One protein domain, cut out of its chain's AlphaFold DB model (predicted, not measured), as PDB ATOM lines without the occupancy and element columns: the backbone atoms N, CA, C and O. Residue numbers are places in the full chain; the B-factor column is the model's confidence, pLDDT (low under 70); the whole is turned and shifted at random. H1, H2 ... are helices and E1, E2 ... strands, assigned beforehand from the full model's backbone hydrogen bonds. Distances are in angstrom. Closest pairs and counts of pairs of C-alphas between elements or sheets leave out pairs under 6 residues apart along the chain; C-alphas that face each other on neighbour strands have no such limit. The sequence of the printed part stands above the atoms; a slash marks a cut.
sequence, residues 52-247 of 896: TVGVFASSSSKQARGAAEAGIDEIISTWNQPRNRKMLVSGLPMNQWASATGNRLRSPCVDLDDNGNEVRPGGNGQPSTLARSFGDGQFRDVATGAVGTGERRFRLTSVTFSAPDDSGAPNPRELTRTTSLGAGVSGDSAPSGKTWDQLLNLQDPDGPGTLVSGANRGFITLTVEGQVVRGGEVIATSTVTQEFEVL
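What this domain is: This is residues 52 to 247 of the 896 residues of an uncharacterized protein of Synechococcus sp. RSCCF101 (UniProt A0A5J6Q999). A long, twisted sheet of five antiparallel strands has one long helix, H1, packed on one of its faces, with the short helix H3 on that same face. H1 covers E4, E5 and E1 with residues 57 to 80, while long loops, residues 90 to 128 and 188 to 217, reach past the sheet near the end of the model away from Thr 52. The printed part has 196 residues, with named elements in the order H1 H2 H3 E1 E2 E3 E4 E5; the sheet order is E3 E2 E1 E4 E5. The class is mixed, helices and strands, though under half of the residues are in named elements. The whole is compact, with a radius of gyration of the C-alphas of 18.6 A, yet only just elongated, spanning 64 by 42 by 26 A.

How they stand to each other: In the sheet, E1, residues 152 to 163, and E4, residues 218 to 230, are antiparallel neighbours, with N 155 and O 225 2.8 A apart. E5, residues 233 to 246, forms a hairpin with E4, with N 222 and O 242 at 2.8 A. E2, residues 175 to 180, forms a hairpin with E1, with N 161 and O 177 at 2.8 A, and another with E3, residues 185 to 187, with N 186 and O 178 at 2.9 A. E1 E2 E3 are a meander, each strand the antiparallel neighbour of the one before; with E4 they make a Greek key, the first strand the antiparallel neighbour of the fourth. H1, residues 52 to 80, is on the sheet; its closest C-alphas to E4 are Ala 68 and Gly 226, 3.9 A. H3, residues 129 to 136, lies over E1 at a height of 10.4 A over the sheet and only just stands up from it, at 42 degrees. H1, with residues 75 to 79 alone, touches H3, Thr 78 to Ala 131 being the closest C-alphas at 6.0 A. H2, residues 85 to 89, only grazes the sheet with residues 87 to 89, and touches H1 only at the corner, Trp 79 to Arg 85 being the closest C-alphas at 5.4 A. Every O i to N i+4 pair is within hydrogen-bond range in H1, but 0 of 1 in H2, where 2 of 2 O i to N i+3 pairs are, and 2 of 4 in H3.

Where its parts are: H1 begins at C-alpha 52 (314.065, 236.730, 236.717) and is 41.6 A long. E1 measures 33.4 A, E4 39.3 A and E5 37.2 A, E5 bending by 58 degrees at residue 236 and ending at C-alpha 246 (291.748, 200.721, 227.072).

The domain as a whole: The C-alphas farthest apart, of Thr 52 and Asn 115, are 67.7 A apart. The printed part has no cut; the links H2 to H3, H3 to E1, E1 to E2 and E3 to E4 are long. Mean pLDDT of the printed part is 76.8, and it is under 70 for 50 residues, among them 52 to 58, 108 to 123 and 201 to 217.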
ATOM      1  N   THR A  52     315.040 237.170 235.705       50.28
ATOM      2  CA  THR A  52     314.065 236.730 236.717       50.28
ATOM      3  C   THR A  52     312.679 236.508 236.116       50.28
ATOM      4  O   THR A  52     312.066 235.481 236.400       50.28
ATOM      5  N   VAL A  53     312.215 237.376 235.210       52.69
ATOM      6  CA  VAL A  53     310.931 237.194 234.510       52.69
ATOM      7  C   VAL A  53     310.949 235.933 233.637       52.69
ATOM      8  O   VAL A  53     309.988 235.169 233.669       52.69
ATOM      9  N   GLY A  54     312.056 235.636 232.946       47.94
ATOM     10  CA  GLY A  54     312.217 234.393 232.181       47.94
ATOM     11  C   GLY A  54     312.194 233.122 233.045       47.94
ATOM     12  O   GLY A  54     311.555 232.130 232.680       47.94
ATOM     13  N   VAL A  55     312.826 233.148 234.223       50.44
ATOM     14  CA  VAL A  55     312.824 232.020 235.176       50.44
ATOM     15  C   VAL A  55     311.443 231.836 235.824       50.44
ATOM     16  O   VAL A  55     310.971 230.701 235.938       50.44
ATOM     17  N   PHE A  56     310.746 232.921 236.176       53.75
ATOM     18  CA  PHE A  56     309.389 232.852 236.731       53.75
ATOM     19  C   PHE A  56     308.340 232.440 235.689       53.75
ATOM     20  O   PHE A  56     307.477 231.612 236.004       53.75
ATOM     21  N   ALA A  57     308.449 232.919 234.447       55.97
ATOM     22  CA  ALA A  57     307.609 232.482 233.333       55.97
ATOM     23  C   ALA A  57     307.818 230.986 233.043       55.97
ATOM     24  O   ALA A  57     306.850 230.227 233.003       55.97
ATOM     25  N   SER A  58     309.074 230.520 232.991       61.59
ATOM     26  CA  SER A  58     309.391 229.090 232.848       61.59
ATOM     27  C   SER A  58     308.828 228.246 234.000       61.59
ATOM     28  O   SER A  58     308.307 227.152 233.772       61.59
ATOM     29  N   SER A  59     308.882 228.750 235.240       74.81
ATOM     30  CA  SER A  59     308.324 228.051 236.405       74.81
ATOM     31  C   SER A  59     306.796 227.941 236.349       74.81
ATOM     32  O   SER A  59     306.248 226.882 236.656       74.81
ATOM     33  N   SER A  60     306.111 228.989 235.883       78.31
ATOM     34  CA  SER A  60     304.646 229.041 235.820       78.31
ATOM     35  C   SER A  60     304.103 228.169 234.686       78.31
ATOM     36  O   SER A  60     303.152 227.420 234.898       78.31
ATOM     37  N   SER A  61     304.759 228.149 233.521       78.81
ATOM     38  CA  SER A  61     304.414 227.223 232.432       78.81
ATOM     39  C   SER A  61     304.644 225.757 232.822       78.81
ATOM     40  O   SER A  61     303.830 224.896 232.484       78.81
ATOM     41  N   LYS A  62     305.704 225.449 233.588       82.62
ATOM     42  CA  LYS A  62     305.911 224.102 234.158       82.62
ATOM     43  C   LYS A  62     304.813 223.729 235.153       82.62
ATOM     44  O   LYS A  62     304.337 222.597 235.126       82.62
ATOM     45  N   GLN A  63     304.383 224.666 235.999       83.81
ATOM     46  CA  GLN A  63     303.279 224.452 236.940       83.81
ATOM     47  C   GLN A  63     301.934 224.250 236.225       83.81
ATOM     48  O   GLN A  63     301.169 223.378 236.639       83.81
ATOM     49  N   ALA A  64     301.667 224.988 235.141       84.00
ATOM     50  CA  ALA A  64     300.470 224.824 234.314       84.00
ATOM     51  C   ALA A  64     300.456 223.456 233.622       84.00
ATOM     52  O   ALA A  64     299.454 222.748 233.674       84.00
ATOM     53  N   ARG A  65     301.596 223.023 233.071       86.44
ATOM     54  CA  ARG A  65     301.749 221.672 232.519       86.44
ATOM     55  C   ARG A  65     301.552 220.593 233.584       86.44
ATOM     56  O   ARG A  65     300.812 219.645 233.358       86.44
ATOM     57  N   GLY A  66     302.160 220.758 234.758       83.75
ATOM     58  CA  GLY A  66     301.973 219.831 235.874       83.75
ATOM     59  C   GLY A  66     300.534 219.808 236.397       83.75
ATOM     60  O   GLY A  66     300.109 218.812 236.963       83.75
ATOM     61  N   ALA A  67     299.771 220.897 236.245       87.88
ATOM     62  CA  ALA A  67     298.337 220.913 236.537       87.88
ATOM     63  C   ALA A  67     297.530 220.147 235.477       87.88
ATOM     64  O   ALA A  67     296.624 219.406 235.839       87.88
ATOM     65  N   ALA A  68     297.884 220.274 234.192       88.31
ATOM     66  CA  ALA A  68     297.266 219.502 233.114       88.31
ATOM     67  C   ALA A  68     297.502 217.991 233.283       88.31
ATOM     68  O   ALA A  68     296.572 217.211 233.132       88.31
ATOM     69  N   GLU A  69     298.725 217.590 233.642       84.19
ATOM     70  CA  GLU A  69     299.102 216.184 233.863       84.19
ATOM     71  C   GLU A  69     298.384 215.589 235.075       84.19
ATOM     72  O   GLU A  69     297.730 214.561 234.940       84.19
ATOM     73  N   ALA A  70     298.377 216.293 236.210       81.62
ATOM     74  CA  ALA A  70     297.595 215.869 237.371       81.62
ATOM     75  C   ALA A  70     296.086 215.797 237.063       81.62
ATOM     76  O   ALA A  70     295.385 214.930 237.573       81.62
ATOM     77  N   GLY A  71     295.583 216.682 236.197       86.19
ATOM     78  CA  GLY A  71     294.204 216.635 235.723       86.19
ATOM     79  C   GLY A  71     293.894 215.416 234.854       86.19
ATOM     80  O   GLY A  71     292.818 214.840 234.977       86.19
ATOM     81  N   ILE A  72     294.823 215.010 233.983       86.06
ATOM     82  CA  ILE A  72     294.707 213.775 233.193       86.06
ATOM     83  C   ILE A  72     294.634 212.561 234.122       86.06
ATOM     84  O   ILE A  72     293.758 211.713 233.932       86.06
ATOM     85  N   ASP A  73     295.511 212.511 235.124       82.81
ATOM     86  CA  ASP A  73     295.557 211.433 236.112       82.81
ATOM     87  C   ASP A  73     294.227 211.342 236.883       82.81
ATOM     88  O   ASP A  73     293.599 210.284 236.904       82.81
ATOM     89  N   GLU A  74     293.722 212.465 237.398       86.00
ATOM     90  CA  GLU A  74     292.439 212.545 238.113       86.00
ATOM     91  C   GLU A  74     291.243 212.097 237.244       86.00
ATOM     92  O   GLU A  74     290.363 211.352 237.694       86.00
ATOM     93  N   ILE A  75     291.203 212.524 235.972       88.81
ATOM     94  CA  ILE A  75     290.124 212.168 235.037       88.81
ATOM     95  C   ILE A  75     290.143 210.669 234.744       88.81
ATOM     96  O   ILE A  75     289.101 210.012 234.847       88.81
ATOM     97  N   ILE A  76     291.306 210.122 234.377       86.19
ATOM     98  CA  ILE A  76     291.427 208.700 234.048       86.19
ATOM     99  C   ILE A  76     291.162 207.850 235.279       86.19
ATOM    100  O   ILE A  76     290.379 206.910 235.170       86.19
ATOM    101  N   SER A  77     291.734 208.188 236.433       77.00
ATOM    102  CA  SER A  77     291.433 207.510 237.690       77.00
ATOM    103  C   SER A  77     289.919 207.452 237.933       77.00
ATOM    104  O   SER A  77     289.341 206.380 238.160       77.00
ATOM    105  N   THR A  78     289.257 208.608 237.858       83.69
ATOM    106  CA  THR A  78     287.833 208.689 238.153       83.69
ATOM    107  C   THR A  78     287.041 207.836 237.167       83.69
ATOM    108  O   THR A  78     286.180 207.061 237.585       83.69
ATOM    109  N   TRP A  79     287.316 207.932 235.864       86.12
ATOM    110  CA  TRP A  79     286.629 207.134 234.839       86.12
ATOM    111  C   TRP A  79     286.921 205.643 234.927       86.12
ATOM    112  O   TRP A  79     286.098 204.825 234.524       86.12
ATOM    113  N   ASN A  80     288.055 205.291 235.502       78.06
ATOM    114  CA  ASN A  80     288.499 203.931 235.686       78.06
ATOM    115  C   ASN A  80     287.784 203.189 236.843       78.06
ATOM    116  O   ASN A  80     287.726 201.955 236.861       78.06
ATOM    117  N   GLN A  81     287.158 203.916 237.776       73.38
ATOM    118  CA  GLN A  81     286.327 203.316 238.830       73.38
ATOM    119  C   GLN A  81     285.197 202.449 238.230       73.38
ATOM    120  O   GLN A  81     284.580 202.874 237.249       73.38
ATOM    121  N   PRO A  82     284.826 201.297 238.836       70.62
ATOM    122  CA  PRO A  82     283.820 200.370 238.292       70.62
ATOM    123  C   PRO A  82     282.509 201.036 237.854       70.62
ATOM    124  O   PRO A  82     281.980 200.749 236.781       70.62
ATOM    125  N   ARG A  83     282.016 202.006 238.633       76.38
ATOM    126  CA  ARG A  83     280.790 202.766 238.328       76.38
ATOM    127  C   ARG A  83     280.897 203.708 237.117       76.38
ATOM    128  O   ARG A  83     279.878 204.079 236.552       76.38
ATOM    129  N   ASN A  84     282.108 204.108 236.722       82.00
ATOM    130  CA  ASN A  84     282.356 205.118 235.688       82.00
ATOM    131  C   ASN A  84     282.932 204.538 234.383       82.00
ATOM    132  O   ASN A  84     283.017 205.272 233.404       82.00
ATOM    133  N   ARG A  85     283.290 203.244 234.327       78.25
ATOM    134  CA  ARG A  85     284.064 202.639 233.217       78.25
ATOM    135  C   ARG A  85     283.505 202.879 231.822       78.25
ATOM    136  O   ARG A  85     284.266 203.018 230.870       78.25
ATOM    137  N   LYS A  86     282.182 202.976 231.685       82.12
ATOM    138  CA  LYS A  86     281.537 203.245 230.394       82.12
ATOM    139  C   LYS A  86     281.952 204.600 229.798       82.12
ATOM    140  O   LYS A  86     281.888 204.770 228.584       82.12
ATOM    141  N   MET A  87     282.446 205.536 230.618       86.62
ATOM    142  CA  MET A  87     283.018 206.811 230.171       86.62
ATOM    143  C   MET A  87     284.244 206.619 229.271       86.62
ATOM    144  O   MET A  87     284.425 207.406 228.346       86.62
ATOM    145  N   LEU A  88     285.022 205.545 229.471       86.56
ATOM    146  CA  LEU A  88     286.234 205.246 228.695       86.56
ATOM    147  C   LEU A  88     285.943 204.862 227.235       86.56
ATOM    148  O   LEU A  88     286.839 204.927 226.401       86.56
ATOM    149  N   VAL A  89     284.706 204.465 226.920       84.12
ATOM    150  CA  VAL A  89     284.320 203.950 225.590       84.12
ATOM    151  C   VAL A  89     283.021 204.557 225.060       84.12
ATOM    152  O   VAL A  89     282.465 204.074 224.083       84.12
ATOM    153  N   SER A  90     282.484 205.594 225.708       84.62
ATOM    154  CA  SER A  90     281.102 206.034 225.458       84.62
ATOM    155  C   SER A  90     280.850 206.539 224.033       84.62
ATOM    156  O   SER A  90     279.748 206.379 223.506       84.62
ATOM    157  N   GLY A  91     281.826 207.222 223.422       81.38
ATOM    158  CA  GLY A  91     281.639 207.932 222.150       81.38
ATOM    159  C   GLY A  91     280.573 209.041 222.191       81.38
ATOM    160  O   GLY A  91     280.201 209.578 221.140       81.38
ATOM    161  N   LEU A  92     280.044 209.381 223.373       86.56
ATOM    162  CA  LEU A  92     279.014 210.402 223.542       86.56
ATOM    163  C   LEU A  92     279.623 211.808 223.574       86.56
ATOM    164  O   LEU A  92     280.736 211.969 224.076       86.56
ATOM    165  N   PRO A  93     278.883 212.835 223.114       86.88
ATOM    166  CA  PRO A  93     279.330 214.214 223.237       86.88
ATOM    167  C   PRO A  93     279.486 214.620 224.714       86.88
ATOM    168  O   PRO A  93     278.608 214.312 225.523       86.88
ATOM    169  N   MET A  94     280.543 215.365 225.056       87.75
ATOM    170  CA  MET A  94     280.827 215.825 226.429       87.75
ATOM    171  C   MET A  94     279.641 216.553 227.080       87.75
ATOM    172  O   MET A  94     279.320 216.313 228.243       87.75
ATOM    173  N   ASN A  95     278.923 217.384 226.316       82.81
ATOM    174  CA  ASN A  95     277.754 218.124 226.806       82.81
ATOM    175  C   ASN A  95     276.520 217.241 227.083       82.81
ATOM    176  O   ASN A  95     275.549 217.719 227.667       82.81
ATOM    177  N   GLN A  96     276.541 215.967 226.684       85.25
ATOM    178  CA  GLN A  96     275.477 215.001 226.956       85.25
ATOM    179  C   GLN A  96     275.792 214.088 228.142       85.25
ATOM    180  O   GLN A  96     274.916 213.349 228.574       85.25
ATOM    181  N   TRP A  97     276.998 214.124 228.717       86.50
ATOM    182  CA  TRP A  97     277.343 213.226 229.824       86.50
ATOM    183  C   TRP A  97     276.508 213.473 231.080       86.50
ATOM    184  O   TRP A  97     276.142 212.525 231.769       86.50
ATOM    185  N   ALA A  98     276.159 214.731 231.360       78.94
ATOM    186  CA  ALA A  98     275.326 215.094 232.506       78.94
ATOM    187  C   ALA A  98     273.850 214.685 232.337       78.94
ATOM    188  O   ALA A  98     273.182 214.387 233.325       78.94
ATOM    189  N   SER A  99     273.351 214.663 231.096       73.19
ATOM    190  CA  SER A  99     271.938 214.447 230.756       73.19
ATOM    191  C   SER A  99     271.645 213.084 230.129       73.19
ATOM    192  O   SER A  99     270.483 212.774 229.876       73.19
ATOM    193  N   ALA A 100     272.665 212.259 229.882       69.50
ATOM    194  CA  ALA A 100     272.505 210.918 229.339       69.50
ATOM    195  C   ALA A 100     271.703 210.042 230.313       69.50
ATOM    196  O   ALA A 100     272.224 209.500 231.285       69.50
ATOM    197  N   THR A 101     270.409 209.904 230.042       55.66
ATOM    198  CA  THR A 101     269.508 208.977 230.727       55.66
ATOM    199  C   THR A 101     269.524 207.614 230.028       55.66
ATOM    200  O   THR A 101     269.493 207.548 228.798       55.66
ATOM    201  N   GLY A 102     269.535 206.516 230.792       59.34
ATOM    202  CA  GLY A 102     269.401 205.143 230.275       59.34
ATOM    203  C   GLY A 102     270.698 204.319 230.256       59.34
ATOM    204  O   GLY A 102     271.710 204.698 230.842       59.34
ATOM    205  N   ASN A 103     270.660 203.164 229.580       63.94
ATOM    206  CA  ASN A 103     271.732 202.153 229.579       63.94
ATOM    207  C   ASN A 103     273.045 202.584 228.880       63.94
ATOM    208  O   ASN A 103     274.011 201.831 228.912       63.94
ATOM    209  N   ARG A 104     273.118 203.775 228.263       73.62
ATOM    210  CA  ARG A 104     274.243 204.182 227.387       73.62
ATOM    211  C   ARG A 104     275.542 204.507 228.128       73.62
ATOM    212  O   ARG A 104     276.617 204.195 227.636       73.62
ATOM    213  N   LEU A 105     275.442 205.133 229.301       78.50
ATOM    214  CA  LEU A 105     276.579 205.363 230.204       78.50
ATOM    215  C   LEU A 105     276.556 204.431 231.414       78.50
ATOM    216  O   LEU A 105     277.402 204.545 232.298       78.50
ATOM    217  N   ARG A 106     275.583 203.517 231.464       78.19
ATOM    218  CA  ARG A 106     275.443 202.596 232.581       78.19
ATOM    219  C   ARG A 106     276.679 201.708 232.634       78.19
ATOM    220  O   ARG A 106     277.110 201.176 231.609       78.19
ATOM    221  N   SER A 107     277.247 201.578 233.826       74.50
ATOM    222  CA  SER A 107     278.380 200.714 234.090       74.50
ATOM    223  C   SER A 107     278.077 199.326 233.531       74.50
ATOM    224  O   SER A 107     276.980 198.803 233.765       74.50
ATOM    225  N   PRO A 108     279.013 198.742 232.767       66.12
ATOM    226  CA  PRO A 108     278.873 197.377 232.291       66.12
ATOM    227  C   PRO A 108     278.971 196.366 233.440       66.12
ATOM    228  O   PRO A 108     278.574 195.225 233.247       66.12
ATOM    229  N   CYS A 109     279.433 196.794 234.620       63.81
ATOM    230  CA  CYS A 109     279.534 195.953 235.799       63.81
ATOM    231  C   CYS A 109     278.190 195.718 236.465       63.81
ATOM    232  O   CYS A 109     277.424 196.661 236.707       63.81
ATOM    233  N   VAL A 110     277.942 194.447 236.761       62.06
ATOM    234  CA  VAL A 110     276.734 193.935 237.384       62.06
ATOM    235  C   VAL A 110     277.157 192.977 238.484       62.06
ATOM    236  O   VAL A 110     277.824 191.993 238.208       62.06
ATOM    237  N   ASP A 111     276.744 193.286 239.702       55.28
ATOM    238  CA  ASP A 111     276.733 192.364 240.826       55.28
ATOM    239  C   ASP A 111     275.310 191.807 240.977       55.28
ATOM    240  O   ASP A 111     274.345 192.382 240.465       55.28
ATOM    241  N   LEU A 112     275.154 190.698 241.691       52.50
ATOM    242  CA  LEU A 112     273.843 190.205 242.106       52.50
ATOM    243  C   LEU A 112     273.600 190.624 243.560       52.50
ATOM    244  O   LEU A 112     274.493 190.471 244.393       52.50
ATOM    245  N   ASP A 113     272.423 191.178 243.866       57.19
ATOM    246  CA  ASP A 113     271.989 191.337 245.260       57.19
ATOM    247  C   ASP A 113     271.550 190.004 245.878       57.19
ATOM    248  O   ASP A 113     271.477 188.974 245.207       57.19
ATOM    249  N   ASP A 114     271.207 190.043 247.167       42.84
ATOM    250  CA  ASP A 114     270.747 188.889 247.950       42.84
ATOM    251  C   ASP A 114     269.488 188.205 247.373       42.84
ATOM    252  O   ASP A 114     269.156 187.086 247.759       42.84
ATOM    253  N   ASN A 115     268.782 188.857 246.443       55.19
ATOM    254  CA  ASN A 115     267.604 188.318 245.766       55.19
ATOM    255  C   ASN A 115     267.913 187.840 244.335       55.19
ATOM    256  O   ASN A 115     266.989 187.503 243.592       55.19
ATOM    257  N   GLY A 116     269.185 187.842 243.927       48.81
ATOM    258  CA  GLY A 116     269.604 187.515 242.568       48.81
ATOM    259  C   GLY A 116     269.268 188.598 241.537       48.81
ATOM    260  O   GLY A 116     269.271 188.311 240.341       48.81
ATOM    261  N   ASN A 117     268.964 189.833 241.956       62.25
ATOM    262  CA  ASN A 117     268.765 190.937 241.021       62.25
ATOM    263  C   ASN A 117     270.104 191.555 240.627       62.25
ATOM    264  O   ASN A 117     270.965 191.793 241.470       62.25
ATOM    265  N   GLU A 118     270.227 191.935 239.358       61.00
ATOM    266  CA  GLU A 118     271.345 192.737 238.866       61.00
ATOM    267  C   GLU A 118     271.422 194.108 239.572       61.00
ATOM    268  O   GLU A 118     270.711 195.058 239.214       61.00
ATOM    269  N   VAL A 119     272.340 194.253 240.523       63.84
ATOM    270  CA  VAL A 119     272.707 195.530 241.139       63.84
ATOM    271  C   VAL A 119     274.001 196.028 240.528       63.84
ATOM    272  O   VAL A 119     274.947 195.291 240.302       63.84
ATOM    273  N   ARG A 120     274.055 197.319 240.206       69.62
ATOM    274  CA  ARG A 120     275.236 197.909 239.568       69.62
ATOM    275  C   ARG A 120     275.950 198.856 240.520       69.62
ATOM    276  O   ARG A 120     275.276 199.534 241.305       69.62
ATOM    277  N   PRO A 121     277.283 199.003 240.415       64.19
ATOM    278  CA  PRO A 121     278.028 199.964 241.220       64.19
ATOM    279  C   PRO A 121     277.417 201.370 241.124       64.19
ATOM    280  O   PRO A 121     277.221 201.902 240.031       64.19
ATOM    281  N   GLY A 122     277.100 201.979 242.271       65.25
ATOM    282  CA  GLY A 122     276.375 203.258 242.328       65.25
ATOM    283  C   GLY A 122     274.843 203.139 242.308       65.25
ATOM    284  O   GLY A 122     274.160 204.134 242.068       65.25
ATOM    285  N   GLY A 123     274.292 201.944 242.546       69.56
ATOM    286  CA  GLY A 123     272.858 201.666 242.670       69.56
ATOM    287  C   GLY A 123     272.171 201.519 241.314       69.56
ATOM    288  O   GLY A 123     271.746 200.435 240.932       69.56
ATOM    289  N   ASN A 124     272.108 202.599 240.534       71.69
ATOM    290  CA  ASN A 124     271.515 202.584 239.190       71.69
ATOM    291  C   ASN A 124     272.535 202.261 238.077       71.69
ATOM    292  O   ASN A 124     272.166 202.140 236.904       71.69
ATOM    293  N   GLY A 125     273.816 202.122 238.434       72.31
ATOM    294  CA  GLY A 125     274.922 201.927 237.500       72.31
ATOM    295  C   GLY A 125     275.302 203.180 236.714       72.31
ATOM    296  O   GLY A 125     276.060 203.060 235.764       72.31
ATOM    297  N   GLN A 126     274.773 204.363 237.026       82.19
ATOM    298  CA  GLN A 126     275.165 205.591 236.330       82.19
ATOM    299  C   GLN A 126     276.547 206.068 236.798       82.19
ATOM    300  O   GLN A 126     276.889 205.893 237.973       82.19
ATOM    301  N   PRO A 127     277.322 206.740 235.926       83.69
ATOM    302  CA  PRO A 127     278.566 207.351 236.348       83.69
ATOM    303  C   PRO A 127     278.304 208.398 237.427       83.69
ATOM    304  O   PRO A 127     277.290 209.104 237.446       83.69
ATOM    305  N   SER A 128     279.269 208.532 238.321       85.62
ATOM    306  CA  SER A 128     279.268 209.539 239.368       85.62
ATOM    307  C   SER A 128     279.106 210.953 238.828       85.62
ATOM    308  O   SER A 128     279.478 211.271 237.696       85.62
ATOM    309  N   THR A 129     278.571 211.837 239.667       86.94
ATOM    310  CA  THR A 129     278.441 213.258 239.331       86.94
ATOM    311  C   THR A 129     279.795 213.871 238.983       86.94
ATOM    312  O   THR A 129     279.878 214.584 237.991       86.94
ATOM    313  N   LEU A 130     280.860 213.518 239.714       86.88
ATOM    314  CA  LEU A 130     282.220 213.977 239.419       86.88
ATOM    315  C   LEU A 130     282.686 213.530 238.024       86.88
ATOM    316  O   LEU A 130     283.051 214.378 237.213       86.88
ATOM    317  N   ALA A 131     282.570 212.236 237.701       88.19
ATOM    318  CA  ALA A 131     282.964 211.695 236.395       88.19
ATOM    319  C   ALA A 131     282.269 212.395 235.220       88.19
ATOM    320  O   ALA A 131     282.905 212.675 234.205       88.19
ATOM    321  N   ARG A 132     280.970 212.690 235.369       88.81
ATOM    322  CA  ARG A 132     280.178 213.417 234.364       88.81
ATOM    323  C   ARG A 132     280.557 214.891 234.295       88.81
ATOM    324  O   ARG A 132     280.542 215.476 233.216       88.81
ATOM    325  N   SER A 133     280.911 215.480 235.435       89.38
ATOM    326  CA  SER A 133     281.231 216.901 235.538       89.38
ATOM    327  C   SER A 133     282.516 217.287 234.809       89.38
ATOM    328  O   SER A 133     282.632 218.426 234.387       89.38
ATOM    329  N   PHE A 134     283.448 216.366 234.534       90.94
ATOM    330  CA  PHE A 134     284.614 216.695 233.698       90.94
ATOM    331  C   PHE A 134     284.241 217.156 232.276       90.94
ATOM    332  O   PHE A 134     285.029 217.845 231.636       90.94
ATOM    333  N   GLY A 135     283.038 216.828 231.792       88.31
ATOM    334  CA  GLY A 135     282.531 217.270 230.491       88.31
ATOM    335  C   GLY A 135     281.973 218.698 230.444       88.31
ATOM    336  O   GLY A 135     281.638 219.166 229.359       88.31
ATOM    337  N   ASP A 136     281.849 219.397 231.580       88.06
ATOM    338  CA  ASP A 136     281.212 220.724 231.655       88.06
ATOM    339  C   ASP A 136     282.117 221.895 231.221       88.06
ATOM    340  O   ASP A 136     281.652 223.032 231.107       88.06
ATOM    341  N   GLY A 137     283.401 221.621 230.967       87.56
ATOM    342  CA  GLY A 137     284.394 222.611 230.541       87.56
ATOM    343  C   GLY A 137     284.880 223.565 231.623       87.56
ATOM    344  O   GLY A 137     285.586 224.529 231.309       87.56
ATOM    345  N   GLN A 138     284.504 223.328 232.877       92.19
ATOM    346  CA  GLN A 138     284.914 224.159 233.997       92.19
ATOM    347  C   GLN A 138     286.326 223.801 234.459       92.19
ATOM    348  O   GLN A 138     286.739 222.642 234.443       92.19
ATOM    349  N   PHE A 139     287.066 224.812 234.914       94.19
ATOM    350  CA  PHE A 139     288.367 224.603 235.539       94.19
ATOM    351  C   PHE A 139     288.208 224.143 236.986       94.19
ATOM    352  O   PHE A 139     287.544 224.812 237.781       94.19
ATOM    353  N   ARG A 140     288.867 223.037 237.327       93.94
ATOM    354  CA  ARG A 140     288.835 222.391 238.641       93.94
ATOM    355  C   ARG A 140     290.194 222.459 239.306       93.94
ATOM    356  O   ARG A 140     291.206 222.315 238.629       93.94
ATOM    357  N   ASP A 141     290.212 222.687 240.608       91.44
ATOM    358  CA  ASP A 141     291.423 222.645 241.424       91.44
ATOM    359  C   ASP A 141     292.062 221.249 241.390       91.44
ATOM    360  O   ASP A 141     291.371 220.250 241.584       91.44
ATOM    361  N   VAL A 142     293.380 221.184 241.194       86.12
ATOM    362  CA  VAL A 142     294.149 219.929 241.230       86.12
ATOM    363  C   VAL A 142     294.082 219.263 242.609       86.12
ATOM    364  O   VAL A 142     294.098 218.044 242.686       86.12
ATOM    365  N   ALA A 143     294.016 220.036 243.700       78.25
ATOM    366  CA  ALA A 143     294.053 219.474 245.053       78.25
ATOM    367  C   ALA A 143     292.679 219.028 245.575       78.25
ATOM    368  O   ALA A 143     292.597 218.114 246.390       78.25
ATOM    369  N   THR A 144     291.605 219.705 245.156       81.75
ATOM    370  CA  THR A 144     290.269 219.542 245.759       81.75
ATOM    371  C   THR A 144     289.175 219.156 244.763       81.75
ATOM    372  O   THR A 144     288.065 218.831 245.178       81.75
ATOM    373  N   GLY A 145     289.433 219.239 243.452       83.00
ATOM    374  CA  GLY A 145     288.437 219.018 242.397       83.00
ATOM    375  C   GLY A 145     287.344 220.096 242.307       83.00
ATOM    376  O   GLY A 145     286.463 220.019 241.439       83.00
ATOM    377  N   ALA A 146     287.382 221.109 243.180       88.25
ATOM    378  CA  ALA A 146     286.389 222.171 243.247       88.25
ATOM    379  C   ALA A 146     286.514 223.149 242.067       88.25
ATOM    380  O   ALA A 146     287.604 223.449 241.576       88.25
ATOM    381  N   VAL A 147     285.368 223.625 241.577       92.50
ATOM    382  CA  VAL A 147     285.286 224.470 240.379       92.50
ATOM    383  C   VAL A 147     285.691 225.905 240.702       92.50
ATOM    384  O   VAL A 147     285.174 226.509 241.638       92.50
ATOM    385  N   GLY A 148     286.578 226.480 239.887       88.12
ATOM    386  CA  GLY A 148     286.948 227.895 239.967       88.12
ATOM    387  C   GLY A 148     287.799 228.274 241.185       88.12
ATOM    388  O   GLY A 148     288.039 229.463 241.403       88.12
ATOM    389  N   THR A 149     288.288 227.296 241.949       86.88
ATOM    390  CA  THR A 149     289.118 227.477 243.150       86.88
ATOM    391  C   THR A 149     290.535 226.933 242.951       86.88
ATOM    392  O   THR A 149     290.823 226.289 241.946       86.88
ATOM    393  N   GLY A 150     291.447 227.235 243.880       87.81
ATOM    394  CA  GLY A 150     292.844 226.784 243.832       87.81
ATOM    395  C   GLY A 150     293.743 227.621 242.919       87.81
ATOM    396  O   GLY A 150     293.263 228.365 242.062       87.81
ATOM    397  N   GLU A 151     295.058 227.524 243.114       90.00
ATOM    398  CA  GLU A 151     296.055 228.200 242.267       90.00
ATOM    399  C   GLU A 151     296.428 227.376 241.032       90.00
ATOM    400  O   GLU A 151     296.796 227.934 240.007       90.00
ATOM    401  N   ARG A 152     296.319 226.046 241.100       90.44
ATOM    402  CA  ARG A 152     296.584 225.129 239.985       90.44
ATOM    403  C   ARG A 152     295.283 224.451 239.608       90.44
ATOM    404  O   ARG A 152     294.676 223.791 240.445       90.44
ATOM    405  N   ARG A 153     294.851 224.623 238.362       94.69
ATOM    406  CA  ARG A 153     293.557 224.115 237.902       94.69
ATOM    407  C   ARG A 153     293.692 223.391 236.579       94.69
ATOM    408  O   ARG A 153     294.599 223.698 235.813       94.69
ATOM    409  N   PHE A 154     292.765 222.494 236.282       96.06
ATOM    410  CA  PHE A 154     292.701 221.780 235.015       96.06
ATOM    411  C   PHE A 154     291.274 221.736 234.469       96.06
ATOM    412  O   PHE A 154     290.307 221.840 235.223       96.06
ATOM    413  N   ARG A 155     291.133 221.587 233.152       95.25
ATOM    414  CA  ARG A 155     289.864 221.265 232.492       95.25
ATOM    415  C   ARG A 155     290.095 220.315 231.327       95.25
ATOM    416  O   ARG A 155     291.094 220.424 230.618       95.25
ATOM    417  N   LEU A 156     289.146 219.419 231.098       94.44
ATOM    418  CA  LEU A 156     289.139 218.552 229.927       94.44
ATOM    419  C   LEU A 156     288.659 219.343 228.701       94.44
ATOM    420  O   LEU A 156     287.593 219.957 228.742       94.44
ATOM    421  N   THR A 157     289.430 219.328 227.612       94.06
ATOM    422  CA  THR A 157     289.087 220.053 226.377       94.06
ATOM    423  C   THR A 157     288.614 219.130 225.264       94.06
ATOM    424  O   THR A 157     287.748 219.529 224.486       94.06
ATOM    425  N   SER A 158     289.156 217.913 225.172       93.38
ATOM    426  CA  SER A 158     288.698 216.914 224.203       93.38
ATOM    427  C   SER A 158     289.022 215.485 224.617       93.38
ATOM    428  O   SER A 158     289.987 215.233 225.338       93.38
ATOM    429  N   VAL A 159     288.216 214.556 224.104       92.88
ATOM    430  CA  VAL A 159     288.399 213.109 224.216       92.88
ATOM    431  C   VAL A 159     288.270 212.488 222.836       92.88
ATOM    432  O   VAL A 159     287.254 212.687 222.169       92.88
ATOM    433  N   THR A 160     289.259 211.704 222.428       92.12
ATOM    434  CA  THR A 160     289.193 210.868 221.227       92.12
ATOM    435  C   THR A 160     289.125 209.411 221.637       92.12
ATOM    436  O   THR A 160     289.987 208.928 222.361       92.12
ATOM    437  N   PHE A 161     288.101 208.711 221.168       89.81
ATOM    438  CA  PHE A 161     287.949 207.273 221.323       89.81
ATOM    439  C   PHE A 161     288.401 206.581 220.041       89.81
ATOM    440  O   PHE A 161     288.060 207.042 218.950       89.81
ATOM    441  N   SER A 162     289.109 205.465 220.168       88.19
ATOM    442  CA  SER A 162     289.537 204.634 219.046       88.19
ATOM    443  C   SER A 162     289.166 203.175 219.274       88.19
ATOM    444  O   SER A 162     289.353 202.660 220.378       88.19
ATOM    445  N   ALA A 163     288.632 202.526 218.242       83.38
ATOM    446  CA  ALA A 163     288.157 201.147 218.285       83.38
ATOM    447  C   ALA A 163     288.428 200.432 216.946       83.38
ATOM    448  O   ALA A 163     288.611 201.109 215.930       83.38
ATOM    449  N   PRO A 164     288.464 199.088 216.924       76.81
ATOM    450  CA  PRO A 164     288.554 198.337 215.679       76.81
ATOM    451  C   PRO A 164     287.267 198.453 214.866       76.81
ATOM    452  O   PRO A 164     286.180 198.629 215.429       76.81
ATOM    453  N   ASP A 165     287.388 198.336 213.546       71.69
ATOM    454  CA  ASP A 165     286.236 198.000 212.726       71.69
ATOM    455  C   ASP A 165     285.963 196.483 212.836       71.69
ATOM    456  O   ASP A 165     286.823 195.683 213.209       71.69
ATOM    457  N   ASP A 166     284.731 196.049 212.592       66.88
ATOM    458  CA  ASP A 166     284.368 194.629 212.705       66.88
ATOM    459  C   ASP A 166     284.892 193.765 211.527       66.88
ATOM    460  O   ASP A 166     284.349 192.690 211.272       66.88
ATOM    461  N   SER A 167     285.906 194.203 210.761       58.16
ATOM    462  CA  SER A 167     286.268 193.609 209.457       58.16
ATOM    463  C   SER A 167     287.150 192.348 209.508       58.16
ATOM    464  O   SER A 167     287.545 191.822 208.466       58.16
ATOM    465  N   GLY A 168     287.414 191.792 210.696       51.44
ATOM    466  CA  GLY A 168     288.072 190.486 210.862       51.44
ATOM    467  C   GLY A 168     289.602 190.513 210.985       51.44
ATOM    468  O   GLY A 168     290.193 189.479 211.290       51.44
ATOM    469  N   ALA A 169     290.246 191.675 210.845       51.06
ATOM    470  CA  ALA A 169     291.624 191.910 211.282       51.06
ATOM    471  C   ALA A 169     291.640 193.153 212.190       51.06
ATOM    472  O   ALA A 169     291.730 194.264 211.675       51.06
ATOM    473  N   PRO A 170     291.515 193.011 213.523       61.16
ATOM    474  CA  PRO A 170     291.206 194.143 214.390       61.16
ATOM    475  C   PRO A 170     292.400 195.097 214.475       61.16
ATOM    476  O   PRO A 170     293.326 194.879 215.258       61.16
ATOM    477  N   ASN A 171     292.392 196.178 213.690       71.12
ATOM    478  CA  ASN A 171     293.252 197.320 213.956       71.12
ATOM    479  C   ASN A 171     292.569 198.183 215.031       71.12
ATOM    480  O   ASN A 171     291.608 198.880 214.725       71.12
ATOM    481  N   PRO A 172     293.057 198.217 216.284       71.38
ATOM    482  CA  PRO A 172     292.387 198.896 217.403       71.38
ATOM    483  C   PRO A 172     292.271 200.431 217.265       71.38
ATOM    484  O   PRO A 172     291.763 201.097 218.167       71.38
ATOM    485  N   ARG A 173     292.772 201.009 216.164       80.38
ATOM    486  CA  ARG A 173     292.769 202.450 215.856       80.38
ATOM    487  C   ARG A 173     291.974 202.820 214.608       80.38
ATOM    488  O   ARG A 173     292.061 203.959 214.162       80.38
ATOM    489  N   GLU A 174     291.277 201.866 214.017       82.69
ATOM    490  CA  GLU A 174     290.668 202.027 212.701       82.69
ATOM    491  C   GLU A 174     289.518 203.025 212.678       82.69
ATOM    492  O   GLU A 174     289.468 203.883 211.803       82.69
ATOM    493  N   LEU A 175     288.646 202.959 213.681       85.56
ATOM    494  CA  LEU A 175     287.574 203.921 213.872       85.56
ATOM    495  C   LEU A 175     287.995 204.917 214.946       85.56
ATOM    496  O   LEU A 175     288.407 204.523 216.039       85.56
ATOM    497  N   THR A 176     287.841 206.211 214.674       89.12
ATOM    498  CA  THR A 176     288.151 207.285 215.622       89.12
ATOM    499  C   THR A 176     286.983 208.243 215.794       89.12
ATOM    500  O   THR A 176     286.356 208.678 214.833       89.12
ATOM    501  N   ARG A 177     286.681 208.616 217.037       89.25
ATOM    502  CA  ARG A 177     285.569 209.513 217.359       89.25
ATOM    503  C   ARG A 177     285.980 210.496 218.438       89.25
ATOM    504  O   ARG A 177     286.262 210.107 219.567       89.25
ATOM    505  N   THR A 178     285.982 211.776 218.095       90.94
ATOM    506  CA  THR A 178     286.417 212.865 218.970       90.94
ATOM    507  C   THR A 178     285.231 213.691 219.435       90.94
ATOM    508  O   THR A 178     284.410 214.133 218.633       90.94
ATOM    509  N   THR A 179     285.160 213.937 220.738       90.31
ATOM    510  CA  THR A 179     284.282 214.938 221.338       90.31
ATOM    511  C   THR A 179     285.124 216.043 221.959       90.31
ATOM    512  O   THR A 179     286.112 215.769 222.638       90.31
ATOM    513  N   SER A 180     284.736 217.293 221.716       89.56
ATOM    514  CA  SER A 180     285.455 218.468 222.209       89.56
ATOM    515  C   SER A 180     284.514 219.417 222.934       89.56
ATOM    516  O   SER A 180     283.311 219.459 222.670       89.56
ATOM    517  N   LEU A 181     285.076 220.217 223.832       83.12
ATOM    518  CA  LEU A 181     284.334 221.201 224.598       83.12
ATOM    519  C   LEU A 181     283.645 222.221 223.673       83.12
ATOM    520  O   LEU A 181     284.289 222.850 222.837       83.12
ATOM    521  N   GLY A 182     282.329 222.391 223.830       71.69
ATOM    522  CA  GLY A 182     281.529 223.341 223.043       71.69
ATOM    523  C   GLY A 182     281.252 222.923 221.591       71.69
ATOM    524  O   GLY A 182     280.542 223.642 220.889       71.69
ATOM    525  N   ALA A 183     281.757 221.769 221.147       70.56
ATOM    526  CA  ALA A 183     281.524 221.216 219.816       70.56
ATOM    527  C   ALA A 183     280.742 219.893 219.885       70.56
ATOM    528  O   ALA A 183     280.680 219.226 220.919       70.56
ATOM    529  N   GLY A 184     280.122 219.514 218.764       73.81
ATOM    530  CA  GLY A 184     279.530 218.186 218.598       73.81
ATOM    531  C   GLY A 184     280.589 217.081 218.541       73.81
ATOM    532  O   GLY A 184     281.770 217.292 218.810       73.81
ATOM    533  N   VAL A 185     280.163 215.877 218.172       83.44
ATOM    534  CA  VAL A 185     281.082 214.758 217.938       83.44
ATOM    535  C   VAL A 185     281.546 214.778 216.483       83.44
ATOM    536  O   VAL A 185     280.726 214.964 215.586       83.44
ATOM    537  N   SER A 186     282.841 214.578 216.254       85.88
ATOM    538  CA  SER A 186     283.473 214.477 214.932       85.88
ATOM    539  C   SER A 186     284.210 213.145 214.778       85.88
ATOM    540  O   SER A 186     284.660 212.590 215.777       85.88
ATOM    541  N   GLY A 187     284.390 212.673 213.546       86.31
ATOM    542  CA  GLY A 187     285.041 211.394 213.244       86.31
ATOM    543  C   GLY A 187     284.042 210.349 212.757       86.31
ATOM    544  O   GLY A 187     282.975 210.692 212.243       86.31
ATOM    545  N   ASP A 188     284.397 209.085 212.925       86.75
ATOM    546  CA  ASP A 188     283.678 207.948 212.373       86.75
ATOM    547  C   ASP A 188     282.354 207.673 213.104       86.75
ATOM    548  O   ASP A 188     282.183 207.870 214.317       86.75
ATOM    549  N   SER A 189     281.375 207.187 212.343       82.56
ATOM    550  CA  SER A 189     280.162 206.593 212.895       82.56
ATOM    551  C   SER A 189     280.424 205.151 213.318       82.56
ATOM    552  O   SER A 189     281.205 204.451 212.682       82.56
ATOM    553  N   ALA A 190     279.720 204.680 214.349       78.25
ATOM    554  CA  ALA A 190     279.728 203.255 214.658       78.25
ATOM    555  C   ALA A 190     279.163 202.451 213.460       78.25
ATOM    556  O   ALA A 190     278.241 202.944 212.798       78.25
ATOM    557  N   PRO A 191     279.685 201.240 213.187       80.94
ATOM    558  CA  PRO A 191     279.128 200.306 212.214       80.94
ATOM    559  C   PRO A 191     277.615 200.114 212.366       80.94
ATOM    560  O   PRO A 191     277.061 200.193 213.465       80.94
ATOM    561  N   SER A 192     276.937 199.845 211.246       79.00
ATOM    562  CA  SER A 192     275.480 199.671 211.221       79.00
ATOM    563  C   SER A 192     275.025 198.598 212.215       79.00
ATOM    564  O   SER A 192     275.563 197.494 212.241       79.00
ATOM    565  N   GLY A 193     274.027 198.926 213.040       75.19
ATOM    566  CA  GLY A 193     273.497 198.023 214.066       75.19
ATOM    567  C   GLY A 193     274.297 197.977 215.374       75.19
ATOM    568  O   GLY A 193     273.864 197.296 216.302       75.19
ATOM    569  N   LYS A 194     275.407 198.722 215.486       74.50
ATOM    570  CA  LYS A 194     276.192 198.851 216.720       74.50
ATOM    571  C   LYS A 194     276.247 200.293 217.219       74.50
ATOM    572  O   LYS A 194     276.105 201.263 216.478       74.50
ATOM    573  N   THR A 195     276.467 200.431 218.516       77.50
ATOM    574  CA  THR A 195     276.794 201.694 219.183       77.50
ATOM    575  C   THR A 195     278.285 201.734 219.496       77.50
ATOM    576  O   THR A 195     278.937 200.697 219.581       77.50
ATOM    577  N   TRP A 196     278.851 202.935 219.634       76.94
ATOM    578  CA  TRP A 196     280.297 203.102 219.829       76.94
ATOM    579  C   TRP A 196     280.809 202.344 221.060       76.94
ATOM    580  O   TRP A 196     281.855 201.706 221.033       76.94
ATOM    581  N   ASP A 197     280.003 202.334 222.114       71.81
ATOM    582  CA  ASP A 197     280.291 201.669 223.375       71.81
ATOM    583  C   ASP A 197     280.149 200.135 223.334       71.81
ATOM    584  O   ASP A 197     280.385 199.485 224.356       71.81
ATOM    585  N   GLN A 198     279.758 199.573 222.182       73.31
ATOM    586  CA  GLN A 198     279.741 198.137 221.878       73.31
ATOM    587  C   GLN A 198     280.933 197.697 221.012       73.31
ATOM    588  O   GLN A 198     281.128 196.498 220.833       73.31
ATOM    589  N   LEU A 199     281.722 198.636 220.473       73.38
ATOM    590  CA  LEU A 199     282.915 198.323 219.669       73.38
ATOM    591  C   LEU A 199     284.101 197.882 220.533       73.38
ATOM    592  O   LEU A 199     285.022 197.231 220.053       73.38
ATOM    593  N   LEU A 200     284.054 198.208 221.825       70.00
ATOM    594  CA  LEU A 200     285.013 197.782 222.834       70.00
ATOM    595  C   LEU A 200     284.264 196.987 223.898       70.00
ATOM    596  O   LEU A 200     283.344 197.510 224.535       70.00
ATOM    597  N   ASN A 201     284.630 195.715 224.073       61.06
ATOM    598  CA  ASN A 201     283.963 194.863 225.046       61.06
ATOM    599  C   ASN A 201     284.442 195.221 226.461       61.06
ATOM    600  O   ASN A 201     285.550 194.874 226.858       61.06
ATOM    601  N   LEU A 202     283.603 195.935 227.216       59.06
ATOM    602  CA  LEU A 202     283.793 196.162 228.654       59.06
ATOM    603  C   LEU A 202     282.897 195.259 229.521       59.06
ATOM    604  O   LEU A 202     282.787 195.515 230.721       59.06
ATOM    605  N   GLN A 203     282.177 194.298 228.930       50.94
ATOM    606  CA  GLN A 203     281.325 193.390 229.698       50.94
ATOM    607  C   GLN A 203     282.175 192.457 230.557       50.94
ATOM    608  O   GLN A 203     283.305 192.114 230.201       50.94
ATOM    609  N   ASP A 204     281.608 192.084 231.700       42.88
ATOM    610  CA  ASP A 204     282.198 191.102 232.594       42.88
ATOM    611  C   ASP A 204     282.294 189.754 231.862       42.88
ATOM    612  O   ASP A 204     281.281 189.320 231.304       42.88
ATOM    613  N   PRO A 205     283.464 189.093 231.810       43.47
ATOM    614  CA  PRO A 205     283.598 187.786 231.165       43.47
ATOM    615  C   PRO A 205     282.735 186.687 231.799       43.47
ATOM    616  O   PRO A 205     282.544 185.655 231.163       43.47
ATOM    617  N   ASP A 206     282.193 186.930 232.995       37.41
ATOM    618  CA  ASP A 206     281.330 186.002 233.731       37.41
ATOM    619  C   ASP A 206     279.826 186.295 233.527       37.41
ATOM    620  O   ASP A 206     278.960 185.586 234.040       37.41
ATOM    621  N   GLY A 207     279.487 187.344 232.766       35.97
ATOM    622  CA  GLY A 207     278.107 187.640 232.398       35.97
ATOM    623  C   GLY A 207     277.587 186.676 231.320       35.97
ATOM    624  O   GLY A 207     278.352 186.254 230.456       35.97
ATOM    625  N   PRO A 208     276.274 186.382 231.266       34.59
ATOM    626  CA  PRO A 208     275.664 185.463 230.287       34.59
ATOM    627  C   PRO A 208     275.651 185.996 228.832       34.59
ATOM    628  O   PRO A 208     274.841 185.572 228.006       34.59
ATOM    629  N   GLY A 209     276.497 186.978 228.513       42.34
ATOM    630  CA  GLY A 209     276.583 187.617 227.205       42.34
ATOM    631  C   GLY A 209     277.310 186.757 226.171       42.34
ATOM    632  O   GLY A 209     278.214 185.991 226.477       42.34
ATOM    633  N   THR A 210     276.948 186.924 224.899       37.59
ATOM    634  CA  THR A 210     277.525 186.189 223.759       37.59
ATOM    635  C   THR A 210     278.915 186.681 223.320       37.59
ATOM    636  O   THR A 210     279.439 186.205 222.313       37.59
ATOM    637  N   LEU A 211     279.516 187.648 224.023       40.62
ATOM    638  CA  LEU A 211     280.788 188.267 223.645       40.62
ATOM    639  C   LEU A 211     281.949 187.663 224.447       40.62
ATOM    640  O   LEU A 211     282.055 187.868 225.651       40.62
ATOM    641  N   VAL A 212     282.835 186.948 223.748       39.28
ATOM    642  CA  VAL A 212     284.006 186.256 224.315       39.28
ATOM    643  C   VAL A 212     285.012 187.250 224.925       39.28
ATOM    644  O   VAL A 212     285.196 188.365 224.426       39.28
ATOM    645  N   SER A 213     285.683 186.835 226.002       41.31
ATOM    646  CA  SER A 213     286.677 187.624 226.734       41.31
ATOM    647  C   SER A 213     287.909 187.986 225.886       41.31
ATOM    648  O   SER A 213     288.361 187.225 225.029       41.31
ATOM    649  N   GLY A 214     288.461 189.184 226.110       42.59
ATOM    650  CA  GLY A 214     289.755 189.610 225.553       42.59
ATOM    651  C   GLY A 214     289.785 190.001 224.068       42.59
ATOM    652  O   GLY A 214     290.810 190.503 223.608       42.59
ATOM    653  N   ALA A 215     288.691 189.836 223.321       45.47
ATOM    654  CA  ALA A 215     288.584 190.352 221.960       45.47
ATOM    655  C   ALA A 215     288.109 191.820 221.986       45.47
ATOM    656  O   ALA A 215     287.103 192.131 222.620       45.47
ATOM    657  N   ASN A 216     288.824 192.695 221.264       57.56
ATOM    658  CA  ASN A 216     288.578 194.139 221.051       57.56
ATOM    659  C   ASN A 216     289.255 195.082 222.069       57.56
ATOM    660  O   ASN A 216     288.680 195.460 223.089       57.56
ATOM    661  N   ARG A 217     290.488 195.505 221.745       65.62
ATOM    662  CA  ARG A 217     291.218 196.592 222.427       65.62
ATOM    663  C   ARG A 217     290.933 197.927 221.750       65.62
ATOM    664  O   ARG A 217     290.659 197.954 220.553       65.62
ATOM    665  N   GLY A 218     291.055 199.022 222.490       75.38
ATOM    666  CA  GLY A 218     290.876 200.373 221.957       75.38
ATOM    667  C   GLY A 218     291.810 201.372 222.607       75.38
ATOM    668  O   GLY A 218     292.586 201.026 223.497       75.38
ATOM    669  N   PHE A 219     291.714 202.628 222.185       84.75
ATOM    670  CA  PHE A 219     292.464 203.723 222.791       84.75
ATOM    671  C   PHE A 219     291.536 204.861 223.191       84.75
ATOM    672  O   PHE A 219     290.498 205.097 222.570       84.75
ATOM    673  N   ILE A 220     291.932 205.578 224.236       88.88
ATOM    674  CA  ILE A 220     291.337 206.846 224.623       88.88
ATOM    675  C   ILE A 220     292.434 207.899 224.714       88.88
ATOM    676  O   ILE A 220     293.414 207.735 225.434       88.88
ATOM    677  N   THR A 221     292.259 209.000 223.999       91.62
ATOM    678  CA  THR A 221     293.169 210.142 224.032       91.62
ATOM    679  C   THR A 221     292.482 211.300 224.722       91.62
ATOM    680  O   THR A 221     291.429 211.751 224.274       91.62
ATOM    681  N   LEU A 222     293.076 211.788 225.807       92.44
ATOM    682  CA  LEU A 222     292.606 212.965 226.526       92.44
ATOM    683  C   LEU A 222     293.471 214.163 226.184       92.44
ATOM    684  O   LEU A 222     294.697 214.075 226.215       92.44
ATOM    685  N   THR A 223     292.827 215.299 225.944       94.50
ATOM    686  CA  THR A 223     293.486 216.602 225.912       94.50
ATOM    687  C   THR A 223     292.967 217.430 227.075       94.50
ATOM    688  O   THR A 223     291.764 217.686 227.180       94.50
ATOM    689  N   VAL A 224     293.876 217.832 227.956       94.50
ATOM    690  CA  VAL A 224     293.573 218.579 229.179       94.50
ATOM    691  C   VAL A 224     294.372 219.870 229.182       94.50
ATOM    692  O   VAL A 224     295.564 219.893 228.873       94.50
ATOM    693  N   GLU A 225     293.703 220.958 229.539       95.88
ATOM    694  CA  GLU A 225     294.313 222.265 229.728       95.88
ATOM    695  C   GLU A 225     294.498 222.533 231.219       95.88
ATOM    696  O   GLU A 225     293.532 222.556 231.981       95.88
ATOM    697  N   GLY A 226     295.743 222.742 231.628       94.44
ATOM    698  CA  GLY A 226     296.121 223.193 232.957       94.44
ATOM    699  C   GLY A 226     296.363 224.697 232.972       94.44
ATOM    700  O   GLY A 226     296.899 225.255 232.018       94.44
ATOM    701  N   GLN A 227     295.995 225.354 234.065       94.31
ATOM    702  CA  GLN A 227     296.226 226.776 234.285       94.31
ATOM    703  C   GLN A 227     296.773 227.042 235.687       94.31
ATOM    704  O   GLN A 227     296.457 226.328 236.643       94.31
ATOM    705  N   VAL A 228     297.570 228.100 235.802       92.44
ATOM    706  CA  VAL A 228     298.037 228.647 237.077       92.44
ATOM    707  C   VAL A 228     297.415 230.019 237.269       92.44
ATOM    708  O   VAL A 228     297.565 230.891 236.417       92.44
ATOM    709  N   VAL A 229     296.729 230.207 238.391       90.94
ATOM    710  CA  VAL A 229     296.058 231.449 238.773       90.94
ATOM    711  C   VAL A 229     296.721 231.986 240.035       90.94
ATOM    712  O   VAL A 229     296.854 231.256 241.014       90.94
ATOM    713  N   ARG A 230     297.112 233.263 240.039       88.94
ATOM    714  CA  ARG A 230     297.598 233.962 241.241       88.94
ATOM    715  C   ARG A 230     296.899 235.306 241.353       88.94
ATOM    716  O   ARG A 230     296.767 236.017 240.367       88.94
ATOM    717  N   GLY A 231     296.403 235.636 242.545       83.94
ATOM    718  CA  GLY A 231     295.667 236.890 242.759       83.94
ATOM    719  C   GLY A 231     294.392 237.034 241.912       83.94
ATOM    720  O   GLY A 231     293.951 238.149 241.673       83.94
ATOM    721  N   GLY A 232     293.808 235.924 241.442       83.81
ATOM    722  CA  GLY A 232     292.629 235.922 240.566       83.81
ATOM    723  C   GLY A 232     292.929 236.070 239.069       83.81
ATOM    724  O   GLY A 232     292.014 235.922 238.263       83.81
ATOM    725  N   GLU A 233     294.189 236.289 238.687       88.75
ATOM    726  CA  GLU A 233     294.623 236.404 237.293       88.75
ATOM    727  C   GLU A 233     295.280 235.106 236.802       88.75
ATOM    728  O   GLU A 233     296.016 234.446 237.541       88.75
ATOM    729  N   VAL A 234     295.004 234.723 235.551       90.44
ATOM    730  CA  VAL A 234     295.629 233.560 234.904       90.44
ATOM    731  C   VAL A 234     297.045 233.939 234.477       90.44
ATOM    732  O   VAL A 234     297.233 234.753 233.581       90.44
ATOM    733  N   ILE A 235     298.038 233.322 235.112       90.31
ATOM    734  CA  ILE A 235     299.460 233.608 234.898       90.31
ATOM    735  C   ILE A 235     300.044 232.759 233.763       90.31
ATOM    736  O   ILE A 235     300.919 233.214 233.034       90.31
ATOM    737  N   ALA A 236     299.593 231.511 233.626       89.06
ATOM    738  CA  ALA A 236     300.056 230.597 232.584       89.06
ATOM    739  C   ALA A 236     299.004 229.526 232.290       89.06
ATOM    740  O   ALA A 236     298.300 229.082 233.201       89.06
ATOM    741  N   THR A 237     298.958 229.058 231.043       90.94
ATOM    742  CA  THR A 237     298.176 227.889 230.627       90.94
ATOM    743  C   THR A 237     299.057 226.897 229.867       90.94
ATOM    744  O   THR A 237     300.116 227.238 229.344       90.94
ATOM    745  N   SER A 238     298.680 225.623 229.859       91.12
ATOM    746  CA  SER A 238     299.369 224.582 229.095       91.12
ATOM    747  C   SER A 238     298.395 223.474 228.740       91.12
ATOM    748  O   SER A 238     297.562 223.095 229.560       91.12
ATOM    749  N   THR A 239     298.515 222.931 227.533       92.38
ATOM    750  CA  THR A 239     297.679 221.825 227.072       92.38
ATOM    751  C   THR A 239     298.527 220.572 226.905       92.38
ATOM    752  O   THR A 239     299.569 220.592 226.240       92.38
ATOM    753  N   VAL A 240     298.071 219.475 227.503       90.19
ATOM    754  CA  VAL A 240     298.717 218.165 227.428       90.19
ATOM    755  C   VAL A 240     297.754 217.181 226.790       90.19
ATOM    756  O   VAL A 240     296.584 217.121 227.165       90.19
ATOM    757  N   THR A 241     298.265 216.419 225.824       90.62
ATOM    758  CA  THR A 241     297.537 215.322 225.196       90.62
ATOM    759  C   THR A 241     298.224 214.009 225.536       90.62
ATOM    760  O   THR A 241     299.424 213.840 225.284       90.62
ATOM    761  N   GLN A 242     297.450 213.084 226.091       86.75
ATOM    762  CA  GLN A 242     297.918 211.765 226.486       86.75
ATOM    763  C   GLN A 242     296.949 210.704 225.997       86.75
ATOM    764  O   GLN A 242     295.735 210.831 226.143       86.75
ATOM    765  N   GLU A 243     297.511 209.665 225.402       85.06
ATOM    766  CA  GLU A 243     296.763 208.512 224.935       85.06
ATOM    767  C   GLU A 243     296.942 207.346 225.894       85.06
ATOM    768  O   GLU A 243     298.032 207.126 226.428       85.06
ATOM    769  N   PHE A 244     295.861 206.600 226.077       80.44
ATOM    770  CA  PHE A 244     295.812 205.412 226.892       80.44
ATOM    771  C   PHE A 244     295.226 204.238 226.117       80.44
ATOM    772  O   PHE A 244     294.212 204.381 225.435       80.44
ATOM    773  N   GLU A 245     295.828 203.064 226.264       77.44
ATOM    774  CA  GLU A 245     295.221 201.807 225.824       77.44
ATOM    775  C   GLU A 245     294.111 201.414 226.803       77.44
ATOM    776  O   GLU A 245     294.357 201.313 228.006       77.44
ATOM    777  N   VAL A 246     292.895 201.204 226.297       74.81
ATOM    778  CA  VAL A 246     291.748 200.721 227.072       74.81
ATOM    779  C   VAL A 246     291.722 199.202 226.982       74.81
ATOM    780  O   VAL A 246     291.457 198.637 225.918       74.81
ATOM    781  N   LEU A 247     291.994 198.548 228.109       65.38
ATOM    782  CA  LEU A 247     292.001 197.092 228.213       65.38
ATOM    783  C   LEU A 247     290.708 196.582 228.871       65.38
ATOM    784  O   LEU A 247     290.245 197.185 229.845       65.38
TER     785      LEU A 247